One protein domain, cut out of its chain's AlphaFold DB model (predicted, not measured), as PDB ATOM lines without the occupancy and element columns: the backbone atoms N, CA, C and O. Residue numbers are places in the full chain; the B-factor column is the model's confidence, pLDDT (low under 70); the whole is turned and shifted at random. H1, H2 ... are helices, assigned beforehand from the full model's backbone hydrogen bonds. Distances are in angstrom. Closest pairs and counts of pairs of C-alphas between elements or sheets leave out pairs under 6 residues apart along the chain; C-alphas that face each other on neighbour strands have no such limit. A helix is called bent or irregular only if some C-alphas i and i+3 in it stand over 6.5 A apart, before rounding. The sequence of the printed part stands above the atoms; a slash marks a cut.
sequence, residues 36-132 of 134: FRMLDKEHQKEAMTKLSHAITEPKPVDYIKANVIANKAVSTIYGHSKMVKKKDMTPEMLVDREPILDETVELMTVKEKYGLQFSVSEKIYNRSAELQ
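Overview. This is residues 36 to 132 of the 134 residues of the protein "Toxin-antitoxin system, toxin component, Bro domain protein" of Enterococcus faecium (UniProt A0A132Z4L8). Four helices form a compact domain round H3, the longest: H1 lies side by side with H3 and runs the same way, while H2 crosses H3 at a steep tilt. H4 folds back after H3 to make a helical hairpin with it and lies side by side with H2, running the same way as H2, while H1 and H4 are apart. The printed part has 97 residues with four named helices, in the order H1, H2, H3, H4, and no named strand; the class is all helix. It is compact, with a radius of gyration of the C-alphas of 13.0 A and spans of 35 by 30 by 18 A.

Along the chain. H1 is residues 36 to 54, 26.7 A from first to last C-alpha, and begins at C-alpha 36 at (-22.919, -6.675, 20.129). H2 is residues 60 to 77, 26.4 A long. H3 is residues 91 to 113, 33.4 A long, from C-alpha 91 at (-18.463, -4.827, 27.141). It has a kink of 26 degrees near residue 99 and is neither bent nor irregular, but only just: C-alphas 96 and 99 are 6.3 A apart. H4 is residues 120 to 132, 18.7 A long, and ends at C-alpha 132 at (-0.837, -5.662, 30.045).

Arrangement. H3 is the hub and touches the three other helices. H1 touches H3 at a shallow tilt of 7 degrees, the same way; their closest C-alphas, of Ala 54 and Thr 109, are 5.3 A apart. H2 touches H3 at a steep tilt of 48 degrees, opposite ways, closest at the C-alphas of Ala 70 and Leu 101, 5.0 A apart. H3 and H4 form a helical hairpin, at a shallow tilt of 34 degrees, only just short of steep, opposite ways. In it residues 100 to 108 of H3 touch residues 120 to 124 of H4, closest at the C-alphas of Leu 107 and Val 120, 6.3 A apart. H4 touches H2, through residues 69 to 77 of H2 alone, at a shallow tilt of 18 degrees, the same way; the closest C-alphas, of Ile 77 and Gln 132, are 4.6 A apart. H1 and H2 are close but not clearly touching, with the C-alphas of Met 48 and Tyr 63 closest at 6.6 A, and H1 and H4 are apart. In H1, H2 and H4 every O i to N i+4 pair is within hydrogen-bond range; in H3 17 of 19 are.

Size, cuts and confidence. The two C-alphas farthest apart, those of Thr 90 and Gly 115, are 36.2 A apart. The printed part has no cut. The link from H1 to H2 is tight, that from H3 to H4 is short, and that from H2 to H3, residues 78 to 90, is long. The mean pLDDT of the printed part is 94.5, and no printed residue is under 70.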
ATOM      1  N   PHE A  36     -24.224  -6.046  19.926       83.69
ATOM      2  CA  PHE A  36     -22.919  -6.675  20.129       83.69
ATOM      3  C   PHE A  36     -23.047  -8.050  20.796       83.69
ATOM      4  O   PHE A  36     -22.495  -9.016  20.299       83.69
ATOM      5  N   ARG A  37     -23.851  -8.197  21.857       82.94
ATOM      6  CA  ARG A  37     -24.073  -9.495  22.521       82.94
ATOM      7  C   ARG A  37     -24.682 -10.555  21.608       82.94
ATOM      8  O   ARG A  37     -24.419 -11.742  21.802       82.94
ATOM      9  N   MET A  38     -25.543 -10.158  20.671       83.88
ATOM     10  CA  MET A  38     -26.063 -11.092  19.672       83.88
ATOM     11  C   MET A  38     -24.955 -11.511  18.701       83.88
ATOM     12  O   MET A  38     -24.825 -12.703  18.433       83.88
ATOM     13  N   LEU A  39     -24.134 -10.563  18.246       87.44
ATOM     14  CA  LEU A  39     -23.009 -10.820  17.344       87.44
ATOM     15  C   LEU A  39     -21.901 -11.659  18.007       87.44
ATOM     16  O   LEU A  39     -21.503 -12.662  17.427       87.44
ATOM     17  N   ASP A  40     -21.512 -11.367  19.252       90.94
ATOM     18  CA  ASP A  40     -20.530 -12.138  20.042       90.94
ATOM     19  C   ASP A  40     -20.952 -13.597  20.228       90.94
ATOM     20  O   ASP A  40     -20.130 -14.519  20.253       90.94
ATOM     21  N   LYS A  41     -22.259 -13.853  20.322       91.12
ATOM     22  CA  LYS A  41     -22.767 -15.223  20.387       91.12
ATOM     23  C   LYS A  41     -22.569 -15.966  19.065       91.12
ATOM     24  O   LYS A  41     -22.214 -17.144  19.101       91.12
ATOM     25  N   GLU A  42     -22.828 -15.320  17.931       93.50
ATOM     26  CA  GLU A  42     -22.609 -15.932  16.617       93.50
ATOM     27  C   GLU A  42     -21.112 -16.099  16.333       93.50
ATOM     28  O   GLU A  42     -20.697 -17.200  15.979       93.50
ATOM     29  N   HIS A  43     -20.288 -15.099  16.649       94.62
ATOM     30  CA  HIS A  43     -18.830 -15.191  16.563       94.62
ATOM     31  C   HIS A  43     -18.284 -16.366  17.392       94.62
ATOM     32  O   HIS A  43     -17.523 -17.200  16.900       94.62
ATOM     33  N   GLN A  44     -18.749 -16.520  18.638       95.50
ATOM     34  CA  GLN A  44     -18.361 -17.660  19.468       95.50
ATOM     35  C   GLN A  44     -18.762 -18.999  18.832       95.50
ATOM     36  O   GLN A  44     -17.987 -19.952  18.906       95.50
ATOM     37  N   LYS A  45     -19.949 -19.108  18.221       96.50
ATOM     38  CA  LYS A  45     -20.344 -20.337  17.514       96.50
ATOM     39  C   LYS A  45     -19.427 -20.607  16.331       96.50
ATOM     40  O   LYS A  45     -18.971 -21.738  16.203       96.50
ATOM     41  N   GLU A  46     -19.122 -19.599  15.520       97.00
ATOM     42  CA  GLU A  46     -18.224 -19.734  14.370       97.00
ATOM     43  C   GLU A  46     -16.833 -20.217  14.792       97.00
ATOM     44  O   GLU A  46     -16.318 -21.177  14.214       97.00
ATOM     45  N   ALA A  47     -16.255 -19.637  15.848       97.19
ATOM     46  CA  ALA A  47     -14.978 -20.082  16.407       97.19
ATOM     47  C   ALA A  47     -15.033 -21.551  16.871       97.19
ATOM     48  O   ALA A  47     -14.120 -22.335  16.603       97.19
ATOM     49  N   MET A  48     -16.120 -21.970  17.527       97.75
ATOM     50  CA  MET A  48     -16.284 -23.369  17.946       97.75
ATOM     51  C   MET A  48     -16.520 -24.308  16.757       97.75
ATOM     52  O   MET A  48     -16.015 -25.428  16.770       97.75
ATOM     53  N   THR A  49     -17.217 -23.865  15.709       97.19
ATOM     54  CA  THR A  49     -17.363 -24.622  14.461       97.19
ATOM     55  C   THR A  49     -16.007 -24.822  13.789       97.19
ATOM     56  O   THR A  49     -15.673 -25.958  13.449       97.19
ATOM     57  N   LYS A  50     -15.177 -23.773  13.680       96.25
ATOM     58  CA  LYS A  50     -13.793 -23.886  13.181       96.25
ATOM     59  C   LYS A  50     -12.994 -24.915  13.988       96.25
ATOM     60  O   LYS A  50     -12.400 -25.813  13.399       96.25
ATOM     61  N   LEU A  51     -13.050 -24.838  15.321       96.06
ATOM     62  CA  LEU A  51     -12.363 -25.788  16.201       96.06
ATOM     63  C   LEU A  51     -12.853 -27.231  16.000       96.06
ATOM     64  O   LEU A  51     -12.046 -28.156  15.953       96.06
ATOM     65  N   SER A  52     -14.166 -27.426  15.850       96.00
ATOM     66  CA  SER A  52     -14.761 -28.752  15.653       96.00
ATOM     67  C   SER A  52     -14.318 -29.420  14.352       96.00
ATOM     68  O   SER A  52     -14.123 -30.629  14.330       96.00
ATOM     69  N   HIS A  53     -14.113 -28.643  13.285       94.88
ATOM     70  CA  HIS A  53     -13.625 -29.156  12.003       94.88
ATOM     71  C   HIS A  53     -12.110 -29.397  11.993       94.88
ATOM     72  O   HIS A  53     -11.615 -30.155  11.165       94.88
ATOM     73  N   ALA A  54     -11.371 -28.736  12.886       91.62
ATOM     74  CA  ALA A  54      -9.922 -28.850  12.988       91.62
ATOM     75  C   ALA A  54      -9.449 -30.083  13.773       91.62
ATOM     76  O   ALA A  54      -8.335 -30.555  13.549       91.62
ATOM     77  N   ILE A  55     -10.266 -30.580  14.704       90.50
ATOM     78  CA  ILE A  55      -9.922 -31.700  15.585       90.50
ATOM     79  C   ILE A  55     -10.566 -32.983  15.055       90.50
ATOM     80  O   ILE A  55     -11.754 -33.003  14.753       90.50
ATOM     81  N   THR A  56      -9.794 -34.071  14.981       87.44
ATOM     82  CA  THR A  56     -10.249 -35.366  14.430       87.44
ATOM     83  C   THR A  56     -11.424 -35.968  15.214       87.44
ATOM     84  O   THR A  56     -12.309 -36.592  14.634       87.44
ATOM     85  N   GLU A  57     -11.452 -35.775  16.534       91.00
ATOM     86  CA  GLU A  57     -12.523 -36.239  17.422       91.00
ATOM     87  C   GLU A  57     -12.812 -35.162  18.488       91.00
ATOM     88  O   GLU A  57     -12.294 -35.238  19.609       91.00
ATOM     89  N   PRO A  58     -13.588 -34.117  18.153       93.00
ATOM     90  CA  PRO A  58     -13.757 -32.969  19.030       93.00
ATOM     91  C   PRO A  58     -14.600 -33.328  20.257       93.00
ATOM     92  O   PRO A  58     -15.744 -33.779  20.144       93.00
ATOM     93  N   LYS A  59     -14.060 -33.090  21.455       95.50
ATOM     94  CA  LYS A  59     -14.722 -33.408  22.730       95.50
ATOM     95  C   LYS A  59     -15.170 -32.133  23.443       95.50
ATOM     96  O   LYS A  59     -14.565 -31.076  23.263       95.50
ATOM     97  N   PRO A  60     -16.173 -32.208  24.344       96.19
ATOM     98  CA  PRO A  60     -16.593 -31.069  25.168       96.19
ATOM     99  C   PRO A  60     -15.426 -30.335  25.847       96.19
ATOM    100  O   PRO A  60     -15.430 -29.111  25.965       96.19
ATOM    101  N   VAL A  61     -14.396 -31.083  26.251       95.25
ATOM    102  CA  VAL A  61     -13.198 -30.545  26.906       95.25
ATOM    103  C   VAL A  61     -12.371 -29.616  26.015       95.25
ATOM    104  O   VAL A  61     -11.717 -28.727  26.551       95.25
ATOM    105  N   ASP A  62     -12.401 -29.766  24.692       95.75
ATOM    106  CA  ASP A  62     -11.602 -28.941  23.777       95.75
ATOM    107  C   ASP A  62     -12.198 -27.540  23.648       95.75
ATOM    108  O   ASP A  62     -11.494 -26.541  23.805       95.75
ATOM    109  N   TYR A  63     -13.524 -27.454  23.526       97.19
ATOM    110  CA  TYR A  63     -14.245 -26.182  23.573       97.19
ATOM    111  C   TYR A  63     -14.097 -25.498  24.937       97.19
ATOM    112  O   TYR A  63     -13.914 -24.279  25.011       97.19
ATOM    113  N   ILE A  64     -14.146 -26.267  26.034       97.31
ATOM    114  CA  ILE A  64     -13.930 -25.730  27.385       97.31
ATOM    115  C   ILE A  64     -12.521 -25.146  27.499       97.31
ATOM    116  O   ILE A  64     -12.384 -24.026  27.986       97.31
ATOM    117  N   LYS A  65     -11.487 -25.849  27.014       97.44
ATOM    118  CA  LYS A  65     -10.104 -25.346  27.018       97.44
ATOM    119  C   LYS A  65      -9.986 -24.027  26.262       97.44
ATOM    120  O   LYS A  65      -9.487 -23.070  26.847       97.44
ATOM    121  N   ALA A  66     -10.493 -23.948  25.028       98.00
ATOM    122  CA  ALA A  66     -10.436 -22.720  24.232       98.00
ATOM    123  C   ALA A  66     -11.073 -21.532  24.976       98.00
ATOM    124  O   ALA A  66     -10.474 -20.469  25.125       98.00
ATOM    125  N   ASN A  67     -12.266 -21.741  25.544       98.19
ATOM    126  CA  ASN A  67     -12.978 -20.695  26.276       98.19
ATOM    127  C   ASN A  67     -12.305 -20.309  27.600       98.19
ATOM    128  O   ASN A  67     -12.336 -19.136  27.969       98.19
ATOM    129  N   VAL A  68     -11.725 -21.266  28.328       98.19
ATOM    130  CA  VAL A  68     -10.987 -21.004  29.574       98.19
ATOM    131  C   VAL A  68      -9.720 -20.202  29.290       98.19
ATOM    132  O   VAL A  68      -9.453 -19.242  30.010       98.19
ATOM    133  N   ILE A  69      -8.985 -20.546  28.228       98.38
ATOM    134  CA  ILE A  69      -7.789 -19.811  27.803       98.38
ATOM    135  C   ILE A  69      -8.161 -18.372  27.451       98.38
ATOM    136  O   ILE A  69      -7.633 -17.452  28.071       98.38
ATOM    137  N   ALA A  70      -9.141 -18.167  26.568       98.31
ATOM    138  CA  ALA A  70      -9.579 -16.823  26.195       98.31
ATOM    139  C   ALA A  70     -10.054 -16.001  27.407       98.31
ATOM    140  O   ALA A  70      -9.678 -14.840  27.565       98.31
ATOM    141  N   ASN A  71     -10.823 -16.611  28.321       98.31
ATOM    142  CA  ASN A  71     -11.288 -15.923  29.527       98.31
ATOM    143  C   ASN A  71     -10.133 -15.501  30.441       98.31
ATOM    144  O   ASN A  71     -10.146 -14.394  30.983       98.31
ATOM    145  N   LYS A  72      -9.158 -16.387  30.667       98.12
ATOM    146  CA  LYS A  72      -8.025 -16.084  31.545       98.12
ATOM    147  C   LYS A  72      -7.109 -15.037  30.914       98.12
ATOM    148  O   LYS A  72      -6.683 -14.139  31.631       98.12
ATOM    149  N   ALA A  73      -6.872 -15.128  29.611       97.94
ATOM    150  CA  ALA A  73      -6.067 -14.193  28.836       97.94
ATOM    151  C   ALA A  73      -6.609 -12.759  28.914       97.94
ATOM    152  O   ALA A  73      -5.903 -11.871  29.387       97.94
ATOM    153  N   VAL A  74      -7.891 -12.551  28.592       97.75
ATOM    154  CA  VAL A  74      -8.495 -11.213  28.706       97.75
ATOM    155  C   VAL A  74      -8.520 -10.724  30.155       97.75
ATOM    156  O   VAL A  74      -8.252  -9.562  30.428       97.75
ATOM    157  N   SER A  75      -8.736 -11.619  31.127       97.31
ATOM    158  CA  SER A  75      -8.658 -11.238  32.545       97.31
ATOM    159  C   SER A  75      -7.265 -10.728  32.929       97.31
ATOM    160  O   SER A  75      -7.158  -9.810  33.735       97.31
ATOM    161  N   THR A  76      -6.208 -11.315  32.359       96.44
ATOM    162  CA  THR A  76      -4.820 -10.884  32.567       96.44
ATOM    163  C   THR A  76      -4.560  -9.507  31.957       96.44
ATOM    164  O   THR A  76      -4.002  -8.666  32.652       96.44
ATOM    165  N   ILE A  77      -5.018  -9.243  30.727       96.06
ATOM    166  CA  ILE A  77      -4.874  -7.923  30.075       96.06
ATOM    167  C   ILE A  77      -5.469  -6.811  30.951       96.06
ATOM    168  O   ILE A  77      -4.860  -5.765  31.136       96.06
ATOM    169  N   TYR A  78      -6.612  -7.079  31.586       95.56
ATOM    170  CA  TYR A  78      -7.305  -6.139  32.476       95.56
ATOM    171  C   TYR A  78      -6.794  -6.162  33.933       95.56
ATOM    172  O   TYR A  78      -7.402  -5.574  34.828       95.56
ATOM    173  N   GLY A  79      -5.683  -6.855  34.210       94.50
ATOM    174  CA  GLY A  79      -5.029  -6.864  35.522       94.50
ATOM    175  C   GLY A  79      -5.746  -7.661  36.615       94.50
ATOM    176  O   GLY A  79      -5.426  -7.525  37.800       94.50
ATOM    177  N   HIS A  80      -6.698  -8.528  36.266       93.94
ATOM    178  CA  HIS A  80      -7.377  -9.366  37.246       93.94
ATOM    179  C   HIS A  80      -6.495 -10.539  37.701       93.94
ATOM    180  O   HIS A  80      -6.050 -11.380  36.914       93.94
ATOM    181  N   SER A  81      -6.332 -10.681  39.020       89.75
ATOM    182  CA  SER A  81      -5.597 -11.807  39.621       89.75
ATOM    183  C   SER A  81      -6.249 -13.167  39.327       89.75
ATOM    184  O   SER A  81      -5.569 -14.182  39.151       89.75
ATOM    185  N   LYS A  82      -7.582 -13.195  39.209       94.31
ATOM    186  CA  LYS A  82      -8.386 -14.385  38.896       94.31
ATOM    187  C   LYS A  82      -9.105 -14.225  37.562       94.31
ATOM    188  O   LYS A  82      -9.402 -13.121  37.132       94.31
ATOM    189  N   MET A  83      -9.396 -15.357  36.923       96.88
ATOM    190  CA  MET A  83     -10.193 -15.385  35.699       96.88
ATOM    191  C   MET A  83     -11.623 -14.909  35.981       96.88
ATOM    192  O   MET A  83     -12.323 -15.502  36.806       96.88
ATOM    193  N   VAL A  84     -12.061 -13.892  35.248       96.62
ATOM    194  CA  VAL A  84     -13.452 -13.446  35.184       96.62
ATOM    195  C   VAL A  84     -14.210 -14.369  34.226       96.62
ATOM    196  O   VAL A  84     -13.704 -14.765  33.174       96.62
ATOM    197  N   LYS A  85     -15.428 -14.783  34.593       95.75
ATOM    198  CA  LYS A  85     -16.272 -15.595  33.701       95.75
ATOM    199  C   LYS A  85     -16.861 -14.698  32.615       95.75
ATOM    200  O   LYS A  85     -17.264 -13.588  32.924       95.75
ATOM    201  N   LYS A  86     -17.036 -15.211  31.388       93.88
ATOM    202  CA  LYS A  86     -17.608 -14.458  30.246       93.88
ATOM    203  C   LYS A  86     -18.877 -13.659  30.595       93.88
ATOM    204  O   LYS A  86     -19.023 -12.521  30.182       93.88
ATOM    205  N   LYS A  87     -19.791 -14.242  31.377       91.88
ATOM    206  CA  LYS A  87     -21.052 -13.586  31.773       91.88
ATOM    207  C   LYS A  87     -20.886 -12.371  32.701       91.88
ATOM    208  O   LYS A  87     -21.825 -11.595  32.819       91.88
ATOM    209  N   ASP A  88     -19.736 -12.262  33.359       92.62
ATOM    210  CA  ASP A  88     -19.411 -11.237  34.353       92.62
ATOM    211  C   ASP A  88     -18.386 -10.222  33.787       92.62
ATOM    212  O   ASP A  88     -17.868  -9.395  34.529       92.62
ATOM    213  N   MET A  89     -18.061 -10.304  32.487       92.75
ATOM    214  CA  MET A  89     -17.145  -9.389  31.795       92.75
ATOM    215  C   MET A  89     -17.836  -8.083  31.396       92.75
ATOM    216  O   MET A  89     -19.036  -8.074  31.106       92.75
ATOM    217  N   THR A  90     -17.067  -6.992  31.340       90.56
ATOM    218  CA  THR A  90     -17.541  -5.720  30.777       90.56
ATOM    219  C   THR A  90     -17.674  -5.815  29.250       90.56
ATOM    220  O   THR A  90     -17.132  -6.745  28.644       90.56
ATOM    221  N   PRO A  91     -18.395  -4.884  28.599       88.31
ATOM    222  CA  PRO A  91     -18.463  -4.827  27.141       88.31
ATOM    223  C   PRO A  91     -17.090  -4.789  26.461       88.31
ATOM    224  O   PRO A  91     -16.866  -5.533  25.513       88.31
ATOM    225  N   GLU A  92     -16.160  -3.996  26.985       89.38
ATOM    226  CA  GLU A  92     -14.806  -3.827  26.444       89.38
ATOM    227  C   GLU A  92     -14.016  -5.135  26.549       89.38
ATOM    228  O   GLU A  92     -13.445  -5.605  25.568       89.38
ATOM    229  N   MET A  93     -14.100  -5.806  27.703       94.25
ATOM    230  CA  MET A  93     -13.504  -7.130  27.876       94.25
ATOM    231  C   MET A  93     -14.082  -8.153  26.895       94.25
ATOM    232  O   MET A  93     -13.370  -9.051  26.460       94.25
ATOM    233  N   LEU A  94     -15.375  -8.082  26.565       94.19
ATOM    234  CA  LEU A  94     -15.971  -9.002  25.596       94.19
ATOM    235  C   LEU A  94     -15.461  -8.734  24.175       94.19
ATOM    236  O   LEU A  94     -15.173  -9.701  23.475       94.19
ATOM    237  N   VAL A  95     -15.307  -7.464  23.790       91.25
ATOM    238  CA  VAL A  95     -14.718  -7.067  22.499       91.25
ATOM    239  C   VAL A  95     -13.288  -7.594  22.381       91.25
ATOM    240  O   VAL A  95     -12.966  -8.264  21.406       91.25
ATOM    241  N   ASP A  96     -12.453  -7.394  23.402       95.06
ATOM    242  CA  ASP A  96     -11.058  -7.860  23.380       95.06
ATOM    243  C   ASP A  96     -10.937  -9.385  23.457       95.06
ATOM    244  O   ASP A  96      -9.953  -9.981  23.016       95.06
ATOM    245  N   ARG A  97     -11.942 -10.055  24.025       97.25
ATOM    246  CA  ARG A  97     -11.958 -11.512  24.147       97.25
ATOM    247  C   ARG A  97     -12.182 -12.215  22.807       97.25
ATOM    248  O   ARG A  97     -11.686 -13.333  22.662       97.25
ATOM    249  N   GLU A  98     -12.946 -11.635  21.879       96.19
ATOM    250  CA  GLU A  98     -13.225 -12.231  20.558       96.19
ATOM    251  C   GLU A  98     -11.946 -12.611  19.793       96.19
ATOM    252  O   GLU A  98     -11.746 -13.809  19.562       96.19
ATOM    253  N   PRO A  99     -11.017 -11.679  19.494       96.44
ATOM    254  CA  PRO A  99      -9.796 -12.014  18.763       96.44
ATOM    255  C   PRO A  99      -8.916 -13.018  19.519       96.44
ATOM    256  O   PRO A  99      -8.343 -13.917  18.912       96.44
ATOM    257  N   ILE A 100      -8.869 -12.951  20.854       97.88
ATOM    258  CA  ILE A 100      -8.108 -13.912  21.669       97.88
ATOM    259  C   ILE A 100      -8.694 -15.328  21.555       97.88
ATOM    260  O   ILE A 100      -7.953 -16.318  21.560       97.88
ATOM    261  N   LEU A 101     -10.025 -15.460  21.485       98.31
ATOM    262  CA  LEU A 101     -10.671 -16.753  21.266       98.31
ATOM    263  C   LEU A 101     -10.324 -17.305  19.882       98.31
ATOM    264  O   LEU A 101      -9.995 -18.489  19.788       98.31
ATOM    265  N   ASP A 102     -10.367 -16.464  18.851       98.06
ATOM    266  CA  ASP A 102      -9.994 -16.839  17.487       98.06
ATOM    267  C   ASP A 102      -8.532 -17.299  17.406       98.06
ATOM    268  O   ASP A 102      -8.269 -18.410  16.936       98.06
ATOM    269  N   GLU A 103      -7.589 -16.533  17.964       97.62
ATOM    270  CA  GLU A 103      -6.168 -16.904  18.040       97.62
ATOM    271  C   GLU A 103      -5.960 -18.218  18.805       97.62
ATOM    272  O   GLU A 103      -5.164 -19.077  18.416       97.62
ATOM    273  N   THR A 104      -6.701 -18.412  19.900       98.25
ATOM    274  CA  THR A 104      -6.646 -19.656  20.674       98.25
ATOM    275  C   THR A 104      -7.105 -20.844  19.825       98.25
ATOM    276  O   THR A 104      -6.443 -21.885  19.824       98.25
ATOM    277  N   VAL A 105      -8.220 -20.708  19.100       98.19
ATOM    278  CA  VAL A 105      -8.735 -21.750  18.197       98.19
ATOM    279  C   VAL A 105      -7.752 -22.026  17.062       98.19
ATOM    280  O   VAL A 105      -7.514 -23.194  16.740       98.19
ATOM    281  N   GLU A 106      -7.144 -20.992  16.487       97.31
ATOM    282  CA  GLU A 106      -6.136 -21.130  15.437       97.31
ATOM    283  C   GLU A 106      -4.908 -21.895  15.941       97.31
ATOM    284  O   GLU A 106      -4.505 -22.888  15.330       97.31
ATOM    285  N   LEU A 107      -4.360 -21.531  17.103       97.06
ATOM    286  CA  LEU A 107      -3.224 -22.244  17.689       97.06
ATOM    287  C   LEU A 107      -3.563 -23.691  18.054       97.06
ATOM    288  O   LEU A 107      -2.731 -24.578  17.850       97.06
ATOM    289  N   MET A 108      -4.766 -23.955  18.575       97.19
ATOM    290  CA  MET A 108      -5.232 -25.327  18.814       97.19
ATOM    291  C   MET A 108      -5.316 -26.118  17.506       97.19
ATOM    292  O   MET A 108      -4.862 -27.260  17.456       97.19
ATOM    293  N   THR A 109      -5.821 -25.494  16.442       96.00
ATOM    294  CA  THR A 109      -5.930 -26.086  15.104       96.00
ATOM    295  C   THR A 109      -4.560 -26.418  14.524       96.00
ATOM    296  O   THR A 109      -4.333 -27.539  14.078       96.00
ATOM    297  N   VAL A 110      -3.617 -25.472  14.558       96.00
ATOM    298  CA  VAL A 110      -2.246 -25.675  14.066       96.00
ATOM    299  C   VAL A 110      -1.543 -26.762  14.873       96.00
ATOM    300  O   VAL A 110      -0.885 -27.634  14.301       96.00
ATOM    301  N   LYS A 111      -1.710 -26.757  16.198       95.44
ATOM    302  CA  LYS A 111      -1.140 -27.785  17.067       95.44
ATOM    303  C   LYS A 111      -1.612 -29.183  16.671       95.44
ATOM    304  O   LYS A 111      -0.775 -30.067  16.510       95.44
ATOM    305  N   GLU A 112      -2.921 -29.361  16.516       93.69
ATOM    306  CA  GLU A 112      -3.525 -30.650  16.181       93.69
ATOM    307  C   GLU A 112      -3.134 -31.097  14.767       93.69
ATOM    308  O   GLU A 112      -2.599 -32.187  14.579       93.69
ATOM    309  N   LYS A 113      -3.300 -30.211  13.777       93.56
ATOM    310  CA  LYS A 113      -3.048 -30.498  12.358       93.56
ATOM    311  C   LYS A 113      -1.614 -30.947  12.074       93.56
ATOM    312  O   LYS A 113      -1.399 -31.775  11.191       93.56
ATOM    313  N   TYR A 114      -0.639 -30.382  12.783       94.81
ATOM    314  CA  TYR A 114       0.785 -30.646  12.555       94.81
ATOM    315  C   TYR A 114       1.440 -31.478  13.669       94.81
ATOM    316  O   TYR A 114       2.654 -31.666  13.649       94.81
ATOM    317  N   GLY A 115       0.670 -31.970  14.649       93.44
ATOM    318  CA  GLY A 115       1.192 -32.781  15.756       93.44
ATOM    319  C   GLY A 115       2.228 -32.060  16.630       93.44
ATOM    320  O   GLY A 115       3.123 -32.696  17.198       93.44
ATOM    321  N   LEU A 116       2.144 -30.730  16.726       95.38
ATOM    322  CA  LEU A 116       3.159 -29.914  17.392       95.38
ATOM    323  C   LEU A 116       3.103 -30.068  18.916       95.38
ATOM    324  O   LEU A 116       2.040 -30.142  19.535       95.38
ATOM    325  N   GLN A 117       4.273 -30.029  19.543       94.75
ATOM    326  CA  GLN A 117       4.415 -30.187  20.988       94.75
ATOM    327  C   GLN A 117       4.657 -28.831  21.657       94.75
ATOM    328  O   GLN A 117       5.790 -28.445  21.926       94.75
ATOM    329  N   PHE A 118       3.579 -28.087  21.915       95.56
ATOM    330  CA  PHE A 118       3.625 -26.866  22.726       95.56
ATOM    331  C   PHE A 118       2.340 -26.651  23.538       95.56
ATOM    332  O   PHE A 118       1.288 -27.247  23.274       95.56
ATOM    333  N   SER A 119       2.424 -25.788  24.550       96.88
ATOM    334  CA  SER A 119       1.283 -25.355  25.356       96.88
ATOM    335  C   SER A 119       0.604 -24.143  24.716       96.88
ATOM    336  O   SER A 119       1.177 -23.056  24.676       96.88
ATOM    337  N   VAL A 120      -0.629 -24.312  24.220       97.56
ATOM    338  CA  VAL A 120      -1.408 -23.202  23.633       97.56
ATOM    339  C   VAL A 120      -1.677 -22.121  24.680       97.56
ATOM    340  O   VAL A 120      -1.477 -20.940  24.413       97.56
ATOM    341  N   SER A 121      -2.067 -22.520  25.896       97.38
ATOM    342  CA  SER A 121      -2.384 -21.578  26.970       97.38
ATOM    343  C   SER A 121      -1.178 -20.736  27.369       97.38
ATOM    344  O   SER A 121      -1.315 -19.540  27.571       97.38
ATOM    345  N   GLU A 122       0.008 -21.342  27.450       97.44
ATOM    346  CA  GLU A 122       1.239 -20.620  27.781       97.44
ATOM    347  C   GLU A 122       1.550 -19.532  26.747       97.44
ATOM    348  O   GLU A 122       1.814 -18.392  27.120       97.44
ATOM    349  N   LYS A 123       1.458 -19.852  25.448       97.38
ATOM    350  CA  LYS A 123       1.718 -18.878  24.376       97.38
ATOM    351  C   LYS A 123       0.737 -17.708  24.409       97.38
ATOM    352  O   LYS A 123       1.175 -16.562  24.357       97.38
ATOM    353  N   ILE A 124      -0.555 -17.991  24.576       97.88
ATOM    354  CA  ILE A 124      -1.586 -16.951  24.683       97.88
ATOM    355  C   ILE A 124      -1.387 -16.093  25.946       97.88
ATOM    356  O   ILE A 124      -1.475 -14.867  25.882       97.88
ATOM    357  N   TYR A 125      -1.088 -16.699  27.099       96.31
ATOM    358  CA  TYR A 125      -0.933 -15.953  28.355       96.31
ATOM    359  C   TYR A 125       0.320 -15.084  28.383       96.31
ATOM    360  O   TYR A 125       0.241 -13.958  28.866       96.31
ATOM    361  N   ASN A 126       1.443 -15.566  27.845       95.19
ATOM    362  CA  ASN A 126       2.660 -14.761  27.743       95.19
ATOM    363  C   ASN A 126       2.401 -13.515  26.891       95.19
ATOM    364  O   ASN A 126       2.702 -12.406  27.323       95.19
ATOM    365  N   ARG A 127       1.726 -13.683  25.747       93.62
ATOM    366  CA  ARG A 127       1.330 -12.559  24.894       93.62
ATOM    367  C   ARG A 127       0.382 -11.588  25.605       93.62
ATOM    368  O   ARG A 127       0.542 -10.378  25.505       93.62
ATOM    369  N   SER A 128      -0.581 -12.116  26.357       91.81
ATOM    370  CA  SER A 128      -1.530 -11.308  27.136       91.81
ATOM    371  C   SER A 128      -0.837 -10.490  28.232       91.81
ATOM    372  O   SER A 128      -1.222  -9.355  28.490       91.81
ATOM    373  N   ALA A 129       0.191 -11.054  28.872       90.44
ATOM    374  CA  ALA A 129       0.976 -10.359  29.889       90.44
ATOM    375  C   ALA A 129       1.828  -9.225  29.292       90.44
ATOM    376  O   ALA A 129       1.935  -8.169  29.906       90.44
ATOM    377  N   GLU A 130       2.379  -9.399  28.086       90.75
ATOM    378  CA  GLU A 130       3.080  -8.321  27.365       90.75
ATOM    379  C   GLU A 130       2.144  -7.139  27.069       90.75
ATOM    380  O   GLU A 130       2.501  -5.983  27.300       90.75
ATOM    381  N   LEU A 131       0.921  -7.432  26.611       84.00
ATOM    382  CA  LEU A 131      -0.100  -6.418  26.332       84.00
ATOM    383  C   LEU A 131      -0.556  -5.673  27.593       84.00
ATOM    384  O   LEU A 131      -0.879  -4.500  27.506       84.00
ATOM    385  N   GLN A 132      -0.536  -6.317  28.765       81.19
ATOM    386  CA  GLN A 132      -0.837  -5.662  30.045       81.19
ATOM    387  C   GLN A 132       0.220  -4.605  30.430       81.19
ATOM    388  O   GLN A 132      -0.078  -3.661  31.158       81.19
TER     389      GLN A 132